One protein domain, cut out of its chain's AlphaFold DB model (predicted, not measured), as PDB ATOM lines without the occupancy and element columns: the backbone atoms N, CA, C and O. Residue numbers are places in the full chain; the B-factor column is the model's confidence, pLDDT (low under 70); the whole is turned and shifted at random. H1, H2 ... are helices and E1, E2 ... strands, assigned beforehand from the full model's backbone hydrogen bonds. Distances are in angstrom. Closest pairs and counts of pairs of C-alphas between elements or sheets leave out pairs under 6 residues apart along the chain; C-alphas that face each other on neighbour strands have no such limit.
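This is residues 461 to 549 of the 549 residues of the protein "DUF4132 domain-containing protein" of Cellulomonas sp. B6 (UniProt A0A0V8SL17). A twisted sheet of four strands has two long helices, H1 and H3, over one face, while its other face is bare; H3 runs over the inner strands E2 and E3, H1 over the edge strand E1. The long loop of residues 510 to 530 passes round the side of H3 away from the sheet, and short H2 lies near the start of E1. The printed part has 89 residues, with three named helices and four named strands in the order H1 H2 E1 E2 E3 E4 H3. The sheet is antiparallel, in the order E1 - E2 - E3 - E4, and the class is mixed, helices and strands. The whole is compact, with a radius of gyration of the C-alphas of 11.8 A and spans of 34 by 28 by 21 A.

H1, residues 461 to 476, and H2, residues 480 to 483, are close but not clearly touching, the closest C-alphas being those of Leu 475 and Ala 483, 6.5 A apart. E1, residues 486 to 489, E2, residues 492 to 495, E3, residues 498 to 501, and E4, residues 507 to 509, form a meander, each strand the antiparallel neighbour of the one before. Each successive pair is a hairpin. N 487 and O 494 are 2.9 A apart between E1 and E2, N 493 and O 500 2.9 A between E2 and E3, and N 499 and O 508 2.8 A between E3 and E4, each within hydrogen-bond range. H1 is on the sheet at a height of 9.6 A, over E1, and runs along the strands, at 21 degrees to E1 on the local plane. Their closest C-alphas, of Glu 472 and Val 488, are 6.7 A apart. H3, residues 531 to 547, is on the same face at a height of 9.1 A, over E2 and E3, and runs along the strands, at 2 degrees to E2 on the local plane; helices on one face of a sheet make two layers. The closest C-alphas of H3 and E2 are those of Leu 543 and Val 495, 6.8 A apart. H1 and H3 only just touch, with 3 pairs of C-alphas within 8 A, through residues 467 to 471 and 533 to 537 alone; Arg 467 and Leu 533 have the closest C-alphas, 6.5 A apart, and the helices run the same way at a steep tilt of 41 degrees. In H1 and H3 every O i to N i+4 pair is within hydrogen-bond range; H2 is too short for such a pair.

H1 is 22.4 A from first to last C-alpha and begins at C-alpha 461, (165.412, 294.206, 300.742). H2 measures 5.0 A, E1 9.7 A, E2 9.6 A, E3 10.1 A and E4 7.1 A. H3 is 24.8 A long and ends at C-alpha 547, (182.788, 307.736, 278.497).

The C-alphas farthest apart, of Gly 462 and Arg 549, are 36.6 A apart. The printed part has no cut. The link from E4 to H3 is long, with 21 residues; the other links are tight. The mean pLDDT of the printed part is 86.4, and residues 528 to 529 and 547 to 549 are under 70.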
ATOM      1  N   ALA A 461     164.384 295.135 301.208       81.50
ATOM      2  CA  ALA A 461     165.412 294.206 300.742       81.50
ATOM      3  C   ALA A 461     164.948 293.380 299.528       81.50
ATOM      4  O   ALA A 461     165.726 293.178 298.597       81.50
ATOM      5  N   GLY A 462     163.690 292.931 299.522       82.81
ATOM      6  CA  GLY A 462     163.082 292.229 298.391       82.81
ATOM      7  C   GLY A 462     162.933 293.119 297.158       82.81
ATOM      8  O   GLY A 462     163.311 292.704 296.066       82.81
ATOM      9  N   VAL A 463     162.468 294.361 297.331       82.06
ATOM     10  CA  VAL A 463     162.360 295.348 296.242       82.06
ATOM     11  C   VAL A 463     163.732 295.628 295.623       82.06
ATOM     12  O   VAL A 463     163.884 295.597 294.404       82.06
ATOM     13  N   LEU A 464     164.758 295.838 296.453       84.00
ATOM     14  CA  LEU A 464     166.127 296.035 295.982       84.00
ATOM     15  C   LEU A 464     166.669 294.802 295.241       84.00
ATOM     16  O   LEU A 464     167.301 294.951 294.196       84.00
ATOM     17  N   ALA A 465     166.433 293.597 295.767       85.00
ATOM     18  CA  ALA A 465     166.865 292.354 295.134       85.00
ATOM     19  C   ALA A 465     166.196 292.150 293.766       85.00
ATOM     20  O   ALA A 465     166.872 291.771 292.811       85.00
ATOM     21  N   LEU A 466     164.902 292.464 293.654       85.19
ATOM     22  CA  LEU A 466     164.171 292.420 292.391       85.19
ATOM     23  C   LEU A 466     164.739 293.429 291.387       85.19
ATOM     24  O   LEU A 466     165.087 293.040 290.277       85.19
ATOM     25  N   ARG A 467     164.912 294.697 291.785       87.25
ATOM     26  CA  ARG A 467     165.520 295.732 290.925       87.25
ATOM     27  C   ARG A 467     166.900 295.330 290.433       87.25
ATOM     28  O   ARG A 467     167.209 295.520 289.262       87.25
ATOM     29  N   ARG A 468     167.715 294.748 291.314       89.88
ATOM     30  CA  ARG A 468     169.029 294.213 290.961       89.88
ATOM     31  C   ARG A 468     168.924 293.108 289.911       89.88
ATOM     32  O   ARG A 468     169.609 293.209 288.904       89.88
ATOM     33  N   ALA A 469     168.094 292.091 290.134       88.56
ATOM     34  CA  ALA A 469     167.960 290.970 289.204       88.56
ATOM     35  C   ALA A 469     167.458 291.435 287.828       88.56
ATOM     36  O   ALA A 469     167.958 291.000 286.794       88.56
ATOM     37  N   VAL A 470     166.502 292.367 287.820       88.19
ATOM     38  CA  VAL A 470     165.990 292.970 286.591       88.19
ATOM     39  C   VAL A 470     167.077 293.783 285.885       88.19
ATOM     40  O   VAL A 470     167.266 293.621 284.684       88.19
ATOM     41  N   LEU A 471     167.829 294.613 286.614       90.06
ATOM     42  CA  LEU A 471     168.934 295.375 286.038       90.06
ATOM     43  C   LEU A 471     170.023 294.452 285.480       90.06
ATOM     44  O   LEU A 471     170.481 294.675 284.372       90.06
ATOM     45  N   GLU A 472     170.416 293.402 286.204       91.62
ATOM     46  CA  GLU A 472     171.375 292.403 285.717       91.62
ATOM     47  C   GLU A 472     170.908 291.761 284.399       91.62
ATOM     48  O   GLU A 472     171.734 291.524 283.522       91.62
ATOM     49  N   HIS A 473     169.599 291.548 284.224       89.94
ATOM     50  CA  HIS A 473     169.035 291.064 282.963       89.94
ATOM     51  C   HIS A 473     169.123 292.113 281.844       89.94
ATOM     52  O   HIS A 473     169.625 291.804 280.770       89.94
ATOM     53  N   VAL A 474     168.728 293.364 282.112       88.56
ATOM     54  CA  VAL A 474     168.835 294.473 281.142       88.56
ATOM     55  C   VAL A 474     170.281 294.683 280.690       88.56
ATOM     56  O   VAL A 474     170.539 294.908 279.512       88.56
ATOM     57  N   LEU A 475     171.236 294.599 281.619       87.50
ATOM     58  CA  LEU A 475     172.656 294.783 281.322       87.50
ATOM     59  C   LEU A 475     173.267 293.599 280.556       87.50
ATOM     60  O   LEU A 475     174.269 293.785 279.871       87.50
ATOM     61  N   ALA A 476     172.687 292.398 280.656       87.19
ATOM     62  CA  ALA A 476     173.153 291.225 279.917       87.19
ATOM     63  C   ALA A 476     172.868 291.314 278.407       87.19
ATOM     64  O   ALA A 476     173.562 290.666 277.627       87.19
ATOM     65  N   ASP A 477     171.891 292.134 278.008       86.88
ATOM     66  CA  ASP A 477     171.526 292.372 276.606       86.88
ATOM     67  C   ASP A 477     172.363 293.485 275.942       86.88
ATOM     68  O   ASP A 477     172.181 293.780 274.757       86.88
ATOM     69  N   LEU A 478     173.282 294.117 276.683       86.00
ATOM     70  CA  LEU A 478     174.196 295.121 276.138       86.00
ATOM     71  C   LEU A 478     175.229 294.491 275.203       86.00
ATOM     72  O   LEU A 478     175.605 293.323 275.339       86.00
ATOM     73  N   ASP A 479     175.749 295.289 274.268       87.81
ATOM     74  CA  ASP A 479     176.892 294.854 273.477       87.81
ATOM     75  C   ASP A 479     178.129 294.609 274.375       87.81
ATOM     76  O   ASP A 479     178.243 295.191 275.459       87.81
ATOM     77  N   PRO A 480     179.084 293.760 273.948       85.38
ATOM     78  CA  PRO A 480     180.220 293.388 274.790       85.38
ATOM     79  C   PRO A 480     181.096 294.557 275.263       85.38
ATOM     80  O   PRO A 480     181.759 294.424 276.293       85.38
ATOM     81  N   ALA A 481     181.143 295.674 274.528       85.25
ATOM     82  CA  ALA A 481     181.962 296.821 274.903       85.25
ATOM     83  C   ALA A 481     181.319 297.597 276.060       85.25
ATOM     84  O   ALA A 481     182.006 297.926 277.030       85.25
ATOM     85  N   ASP A 482     180.008 297.823 276.002       86.31
ATOM     86  CA  ASP A 482     179.266 298.466 277.088       86.31
ATOM     87  C   ASP A 482     179.083 297.537 278.295       86.31
ATOM     88  O   ASP A 482     179.274 297.968 279.436       86.31
ATOM     89  N   ALA A 483     178.833 296.242 278.072       85.12
ATOM     90  CA  ALA A 483     178.728 295.243 279.138       85.12
ATOM     91  C   ALA A 483     180.015 295.136 279.982       85.12
ATOM     92  O   ALA A 483     179.952 294.914 281.188       85.12
ATOM     93  N   ALA A 484     181.195 295.337 279.381       86.69
ATOM     94  CA  ALA A 484     182.472 295.322 280.102       86.69
ATOM     95  C   ALA A 484     182.676 296.543 281.021       86.69
ATOM     96  O   ALA A 484     183.526 296.511 281.914       86.69
ATOM     97  N   ARG A 485     181.921 297.624 280.802       88.19
ATOM     98  CA  ARG A 485     182.067 298.906 281.509       88.19
ATOM     99  C   ARG A 485     181.078 299.077 282.653       88.19
ATOM    100  O   ARG A 485     181.280 299.951 283.496       88.19
ATOM    101  N   VAL A 486     180.035 298.248 282.700       91.94
ATOM    102  CA  VAL A 486     178.978 298.304 283.708       91.94
ATOM    103  C   VAL A 486     178.887 297.009 284.504       91.94
ATOM    104  O   VAL A 486     178.960 295.909 283.972       91.94
ATOM    105  N   ARG A 487     178.691 297.130 285.815       92.81
ATOM    106  CA  ARG A 487     178.400 295.987 286.688       92.81
ATOM    107  C   ARG A 487     177.428 296.374 287.787       92.81
ATOM    108  O   ARG A 487     177.377 297.532 288.196       92.81
ATOM    109  N   VAL A 488     176.718 295.395 288.329       92.94
ATOM    110  CA  VAL A 488     175.908 295.590 289.537       92.94
ATOM    111  C   VAL A 488     176.701 295.127 290.757       92.94
ATOM    112  O   VAL A 488     177.200 294.006 290.807       92.94
ATOM    113  N   ASP A 489     176.839 296.009 291.744       90.00
ATOM    114  CA  ASP A 489     177.593 295.784 292.974       90.00
ATOM    115  C   ASP A 489     176.747 296.123 294.202       90.00
ATOM    116  O   ASP A 489     176.583 297.285 294.591       90.00
ATOM    117  N   GLY A 490     176.173 295.090 294.820       87.81
ATOM    118  CA  GLY A 490     175.318 295.246 295.991       87.81
ATOM    119  C   GLY A 490     174.096 296.116 295.690       87.81
ATOM    120  O   GLY A 490     173.149 295.646 295.065       87.81
ATOM    121  N   ARG A 491     174.115 297.368 296.167       89.25
ATOM    122  CA  ARG A 491     173.032 298.360 296.003       89.25
ATOM    123  C   ARG A 491     173.288 299.378 294.890       89.25
ATOM    124  O   ARG A 491     172.623 300.412 294.857       89.25
ATOM    125  N   TYR A 492     174.277 299.133 294.035       92.00
ATOM    126  CA  TYR A 492     174.738 300.104 293.050       92.00
ATOM    127  C   TYR A 492     174.851 299.486 291.662       92.00
ATOM    128  O   TYR A 492     175.339 298.367 291.527       92.00
ATOM    129  N   ALA A 493     174.487 300.251 290.638       94.25
ATOM    130  CA  ALA A 493     175.054 300.074 289.307       94.25
ATOM    131  C   ALA A 493     176.374 300.854 289.247       94.25
ATOM    132  O   ALA A 493     176.432 301.993 289.709       94.25
ATOM    133  N   VAL A 494     177.435 300.251 288.728       94.56
ATOM    134  CA  VAL A 494     178.777 300.839 288.669       94.56
ATOM    135  C   VAL A 494     179.199 300.937 287.213       94.56
ATOM    136  O   VAL A 494     179.256 299.909 286.545       94.56
ATOM    137  N   VAL A 495     179.497 302.152 286.750       93.56
ATOM    138  CA  VAL A 495     180.030 302.459 285.416       93.56
ATOM    139  C   VAL A 495     181.375 303.152 285.612       93.56
ATOM    140  O   VAL A 495     181.416 304.274 286.119       93.56
ATOM    141  N   GLY A 496     182.480 302.463 285.322       88.12
ATOM    142  CA  GLY A 496     183.819 302.967 285.656       88.12
ATOM    143  C   GLY A 496     183.970 303.268 287.159       88.12
ATOM    144  O   GLY A 496     183.776 302.385 288.000       88.12
ATOM    145  N   SER A 497     184.302 304.517 287.511       86.12
ATOM    146  CA  SER A 497     184.346 305.016 288.902       86.12
ATOM    147  C   SER A 497     183.022 305.624 289.394       86.12
ATOM    148  O   SER A 497     182.910 306.047 290.549       86.12
ATOM    149  N   VAL A 498     182.002 305.668 288.533       93.81
ATOM    150  CA  VAL A 498     180.683 306.232 288.834       93.81
ATOM    151  C   VAL A 498     179.754 305.153 289.382       93.81
ATOM    152  O   VAL A 498     179.732 304.017 288.912       93.81
ATOM    153  N   ARG A 499     178.955 305.506 290.388       93.81
ATOM    154  CA  ARG A 499     178.000 304.629 291.068       93.81
ATOM    155  C   ARG A 499     176.616 305.264 291.050       93.81
ATOM    156  O   ARG A 499     176.467 306.401 291.492       93.81
ATOM    157  N   VAL A 500     175.610 304.510 290.620       93.44
ATOM    158  CA  VAL A 500     174.188 304.875 290.677       93.44
ATOM    159  C   VAL A 500     173.516 304.037 291.762       93.44
ATOM    160  O   VAL A 500     173.525 302.809 291.685       93.44
ATOM    161  N   HIS A 501     172.957 304.673 292.791       89.62
ATOM    162  CA  HIS A 501     172.292 303.972 293.892       89.62
ATOM    163  C   HIS A 501     170.911 303.450 293.467       89.62
ATOM    164  O   HIS A 501     170.046 304.220 293.052       89.62
ATOM    165  N   LEU A 502     170.662 302.149 293.624       88.56
ATOM    166  CA  LEU A 502     169.457 301.494 293.098       88.56
ATOM    167  C   LEU A 502     168.156 301.876 293.825       88.56
ATOM    168  O   LEU A 502     167.078 301.676 293.276       88.56
ATOM    169  N   ALA A 503     168.238 302.405 295.050       82.75
ATOM    170  CA  ALA A 503     167.055 302.797 295.833       82.75
ATOM    171  C   ALA A 503     166.770 304.309 295.836       82.75
ATOM    172  O   ALA A 503     165.729 304.725 296.325       82.75
ATOM    173  N   THR A 504     167.688 305.131 295.321       81.12
ATOM    174  CA  THR A 504     167.555 306.604 295.353       81.12
ATOM    175  C   THR A 504     167.889 307.264 294.017       81.12
ATOM    176  O   THR A 504     167.718 308.468 293.880       81.12
ATOM    177  N   ALA A 505     168.398 306.506 293.036       87.44
ATOM    178  CA  ALA A 505     168.946 307.005 291.772       87.44
ATOM    179  C   ALA A 505     170.065 308.057 291.930       87.44
ATOM    180  O   ALA A 505     170.456 308.696 290.955       87.44
ATOM    181  N   ARG A 506     170.627 308.225 293.137       87.88
ATOM    182  CA  ARG A 506     171.735 309.153 293.392       87.88
ATOM    183  C   ARG A 506     172.982 308.686 292.643       87.88
ATOM    184  O   ARG A 506     173.385 307.527 292.782       87.88
ATOM    185  N   VAL A 507     173.602 309.593 291.890       92.12
ATOM    186  CA  VAL A 507     174.833 309.333 291.134       92.12
ATOM    187  C   VAL A 507     176.025 309.931 291.868       92.12
ATOM    188  O   VAL A 507     176.011 311.096 292.267       92.12
ATOM    189  N   THR A 508     177.064 309.125 292.066       91.88
ATOM    190  CA  THR A 508     178.291 309.551 292.744       91.88
ATOM    191  C   THR A 508     179.536 309.075 292.013       91.88
ATOM    192  O   THR A 508     179.532 307.994 291.433       91.88
ATOM    193  N   ARG A 509     180.620 309.847 292.071       92.00
ATOM    194  CA  ARG A 509     181.961 309.445 291.626       92.00
ATOM    195  C   ARG A 509     182.931 309.678 292.766       92.00
ATOM    196  O   ARG A 509     183.067 310.802 293.235       92.00
ATOM    197  N   ASP A 510     183.546 308.610 293.261       87.81
ATOM    198  CA  ASP A 510     184.527 308.675 294.355       87.81
ATOM    199  C   ASP A 510     184.038 309.415 295.623       87.81
ATOM    200  O   ASP A 510     184.829 309.927 296.416       87.81
ATOM    201  N   GLY A 511     182.718 309.458 295.836       84.12
ATOM    202  CA  GLY A 511     182.055 310.156 296.943       84.12
ATOM    203  C   GLY A 511     181.522 311.556 296.611       84.12
ATOM    204  O   GLY A 511     180.729 312.079 297.389       84.12
ATOM    205  N   ASP A 512     181.895 312.148 295.471       87.56
ATOM    206  CA  ASP A 512     181.295 313.387 294.959       87.56
ATOM    207  C   ASP A 512     179.933 313.095 294.320       87.56
ATOM    208  O   ASP A 512     179.796 312.120 293.579       87.56
ATOM    209  N   ARG A 513     178.930 313.947 294.568       89.19
ATOM    210  CA  ARG A 513     177.645 313.892 293.855       89.19
ATOM    211  C   ARG A 513     177.824 314.391 292.421       89.19
ATOM    212  O   ARG A 513     178.461 315.418 292.200       89.19
ATOM    213  N   LEU A 514     177.242 313.670 291.468       90.25
ATOM    214  CA  LEU A 514     177.180 314.076 290.067       90.25
ATOM    215  C   LEU A 514     175.729 314.324 289.667       90.25
ATOM    216  O   LEU A 514     174.867 313.483 289.916       90.25
ATOM    217  N   GLU A 515     175.483 315.447 289.002       89.75
ATOM    218  CA  GLU A 515     174.214 315.692 288.321       89.75
ATOM    219  C   GLU A 515     174.303 315.089 286.917       89.75
ATOM    220  O   GLU A 515     175.139 315.483 286.102       89.75
ATOM    221  N   VAL A 516     173.478 314.075 286.666       91.25
ATOM    222  CA  VAL A 516     173.410 313.355 285.394       91.25
ATOM    223  C   VAL A 516     171.948 313.271 284.998       91.25
ATOM    224  O   VAL A 516     171.128 312.762 285.762       91.25
ATOM    225  N   GLU A 517     171.632 313.753 283.802       91.56
ATOM    226  CA  GLU A 517     170.278 313.655 283.270       91.56
ATOM    227  C   GLU A 517     170.042 312.227 282.744       91.56
ATOM    228  O   GLU A 517     170.815 311.758 281.898       91.56
ATOM    229  N   PRO A 518     169.018 311.500 283.232       90.56
ATOM    230  CA  PRO A 518     168.684 310.188 282.698       90.56
ATOM    231  C   PRO A 518     168.257 310.299 281.234       90.56
ATOM    232  O   PRO A 518     167.434 311.133 280.859       90.56
ATOM    233  N   VAL A 519     168.765 309.403 280.392       90.56
ATOM    234  CA  VAL A 519     168.260 309.274 279.025       90.56
ATOM    235  C   VAL A 519     166.898 308.587 279.086       90.56
ATOM    236  O   VAL A 519     166.843 307.425 279.465       90.56
ATOM    237  N   ALA A 520     165.824 309.266 278.680       83.25
ATOM    238  CA  ALA A 520     164.490 308.659 278.604       83.25
ATOM    239  C   ALA A 520     164.374 307.639 277.453       83.25
ATOM    240  O   ALA A 520     163.944 306.511 277.667       83.25
ATOM    241  N   ASP A 521     164.814 308.006 276.244       83.31
ATOM    242  CA  ASP A 521     164.845 307.104 275.084       83.31
ATOM    243  C   ASP A 521     166.217 306.428 274.966       83.31
ATOM    244  O   ASP A 521     167.099 306.795 274.177       83.31
ATOM    245  N   HIS A 522     166.459 305.494 275.885       84.75
ATOM    246  CA  HIS A 522     167.725 304.771 275.953       84.75
ATOM    247  C   HIS A 522     167.772 303.550 275.024       84.75
ATOM    248  O   HIS A 522     168.865 303.055 274.752       84.75
ATOM    249  N   GLY A 523     166.626 303.106 274.496       83.12
ATOM    250  CA  GLY A 523     166.517 301.942 273.610       83.12
ATOM    251  C   GLY A 523     166.663 300.589 274.314       83.12
ATOM    252  O   GLY A 523     166.744 299.563 273.643       83.12
ATOM    253  N   TRP A 524     166.700 300.569 275.649       86.88
ATOM    254  CA  TRP A 524     166.749 299.337 276.449       86.88
ATOM    255  C   TRP A 524     165.394 299.081 277.093       86.88
ATOM    256  O   TRP A 524     164.607 300.005 277.294       86.88
ATOM    257  N   TRP A 525     165.114 297.827 277.430       85.44
ATOM    258  CA  TRP A 525     163.902 297.509 278.170       85.44
ATOM    259  C   TRP A 525     164.012 298.017 279.616       85.44
ATOM    260  O   TRP A 525     165.045 297.860 280.266       85.44
ATOM    261  N   ALA A 526     162.936 298.614 280.124       76.75
ATOM    262  CA  ALA A 526     162.769 298.949 281.531       76.75
ATOM    263  C   ALA A 526     161.306 298.702 281.939       76.75
ATOM    264  O   ALA A 526     160.397 298.920 281.129       76.75
ATOM    265  N   PRO A 527     161.040 298.224 283.165       72.38
ATOM    266  CA  PRO A 527     159.679 297.920 283.584       72.38
ATOM    267  C   PRO A 527     158.859 299.199 283.785       72.38
ATOM    268  O   PRO A 527     159.180 300.027 284.635       72.38
ATOM    269  N   ALA A 528     157.739 299.304 283.064       68.44
ATOM    270  CA  ALA A 528     156.818 300.441 283.156       68.44
ATOM    271  C   ALA A 528     156.266 300.667 284.578       68.44
ATOM    272  O   ALA A 528     156.040 301.803 284.976       68.44
ATOM    273  N   GLY A 529     156.097 299.595 285.362       69.75
ATOM    274  CA  GLY A 529     155.639 299.653 286.756       69.75
ATOM    275  C   GLY A 529     156.732 299.968 287.786       69.75
ATOM    276  O   GLY A 529     156.493 299.804 288.982       69.75
ATOM    277  N   ASP A 530     157.945 300.349 287.367       77.44
ATOM    278  CA  ASP A 530     159.009 300.818 288.264       77.44
ATOM    279  C   ASP A 530     159.752 302.038 287.686       77.44
ATOM    280  O   ASP A 530     160.818 301.896 287.072       77.44
ATOM    281  N   PRO A 531     159.207 303.254 287.885       80.00
ATOM    282  CA  PRO A 531     159.818 304.493 287.402       80.00
ATOM    283  C   PRO A 531     161.212 304.738 287.979       80.00
ATOM    284  O   PRO A 531     162.087 305.233 287.266       80.00
ATOM    285  N   LEU A 532     161.472 304.333 289.230       84.12
ATOM    286  CA  LEU A 532     162.815 304.421 289.802       84.12
ATOM    287  C   LEU A 532     163.811 303.540 289.039       84.12
ATOM    288  O   LEU A 532     164.899 304.010 288.705       84.12
ATOM    289  N   LEU A 533     163.462 302.283 288.746       86.50
ATOM    290  CA  LEU A 533     164.357 301.418 287.974       86.50
ATOM    291  C   LEU A 533     164.540 301.943 286.547       86.50
ATOM    292  O   LEU A 533     165.665 301.970 286.058       86.50
ATOM    293  N   SER A 534     163.474 302.440 285.920       87.31
ATOM    294  CA  SER A 534     163.546 303.087 284.603       87.31
ATOM    295  C   SER A 534     164.499 304.285 284.611       87.31
ATOM    296  O   SER A 534     165.369 304.403 283.749       87.31
ATOM    297  N   ARG A 535     164.431 305.126 285.651       89.19
ATOM    298  CA  ARG A 535     165.377 306.227 285.859       89.19
ATOM    299  C   ARG A 535     166.811 305.724 286.027       89.19
ATOM    300  O   ARG A 535     167.716 306.282 285.415       89.19
ATOM    301  N   VAL A 536     167.035 304.679 286.827       91.19
ATOM    302  CA  VAL A 536     168.367 304.073 287.014       91.19
ATOM    303  C   VAL A 536     168.934 303.561 285.688       91.19
ATOM    304  O   VAL A 536     170.096 303.831 285.390       91.19
ATOM    305  N   VAL A 537     168.130 302.873 284.875       91.88
ATOM    306  CA  VAL A 537     168.541 302.395 283.545       91.88
ATOM    307  C   VAL A 537     168.911 303.575 282.639       91.88
ATOM    308  O   VAL A 537     169.986 303.571 282.039       91.88
ATOM    309  N   GLY A 538     168.093 304.631 282.616       92.06
ATOM    310  CA  GLY A 538     168.385 305.858 281.871       92.06
ATOM    311  C   GLY A 538     169.670 306.567 282.319       92.06
ATOM    312  O   GLY A 538     170.405 307.093 281.480       92.06
ATOM    313  N   LEU A 539     169.986 306.556 283.619       94.19
ATOM    314  CA  LEU A 539     171.247 307.086 284.159       94.19
ATOM    315  C   LEU A 539     172.451 306.242 283.730       94.19
ATOM    316  O   LEU A 539     173.468 306.790 283.311       94.19
ATOM    317  N   VAL A 540     172.346 304.913 283.803       93.88
ATOM    318  CA  VAL A 540     173.408 304.005 283.343       93.88
ATOM    319  C   VAL A 540     173.670 304.202 281.847       93.88
ATOM    320  O   VAL A 540     174.827 304.321 281.442       93.88
ATOM    321  N   ALA A 541     172.616 304.331 281.039       92.56
ATOM    322  CA  ALA A 541     172.731 304.637 279.617       92.56
ATOM    323  C   ALA A 541     173.413 305.992 279.363       92.56
ATOM    324  O   ALA A 541     174.286 306.090 278.498       92.56
ATOM    325  N   ALA A 542     173.061 307.035 280.125       93.50
ATOM    326  CA  ALA A 542     173.710 308.345 280.038       93.50
ATOM    327  C   ALA A 542     175.222 308.248 280.304       93.50
ATOM    328  O   ALA A 542     176.032 308.777 279.540       93.50
ATOM    329  N   LEU A 543     175.601 307.526 281.362       93.50
ATOM    330  CA  LEU A 543     176.992 307.346 281.771       93.50
ATOM    331  C   LEU A 543     177.799 306.581 280.720       93.50
ATOM    332  O   LEU A 543     178.855 307.060 280.307       93.50
ATOM    333  N   LEU A 544     177.281 305.457 280.217       90.38
ATOM    334  CA  LEU A 544     177.961 304.663 279.190       90.38
ATOM    335  C   LEU A 544     178.196 305.462 277.900       90.38
ATOM    336  O   LEU A 544     179.295 305.409 277.340       90.38
ATOM    337  N   ARG A 545     177.231 306.295 277.489       88.00
ATOM    338  CA  ARG A 545     177.379 307.200 276.333       88.00
ATOM    339  C   ARG A 545     178.418 308.301 276.557       88.00
ATOM    340  O   ARG A 545     179.002 308.777 275.586       88.00
ATOM    341  N   SER A 546     178.630 308.726 277.804       79.81
ATOM    342  CA  SER A 546     179.542 309.826 278.136       79.81
ATOM    343  C   SER A 546     181.022 309.436 278.159       79.81
ATOM    344  O   SER A 546     181.836 310.263 277.773       79.81
ATOM    345  N   GLU A 547     181.379 308.202 278.542       62.97
ATOM    346  CA  GLU A 547     182.788 307.736 278.497       62.97
ATOM    347  C   GLU A 547     183.150 307.009 277.186       62.97
ATOM    348  O   GLU A 547     184.289 306.590 277.004       62.97
ATOM    349  N   GLY A 548     182.186 306.844 276.271       54.09
ATOM    350  CA  GLY A 548     182.417 306.346 274.907       54.09
ATOM    351  C   GLY A 548     182.830 307.434 273.900       54.09
ATOM    352  O   GLY A 548     183.013 307.131 272.721       54.09
ATOM    353  N   ARG A 549     182.938 308.692 274.344       41.44
ATOM    354  CA  ARG A 549     183.511 309.830 273.610       41.44
ATOM    355  C   ARG A 549     184.801 310.252 274.290       41.44
ATOM    356  O   ARG A 549     185.704 310.698 273.551       41.44
TER     357      ARG A 549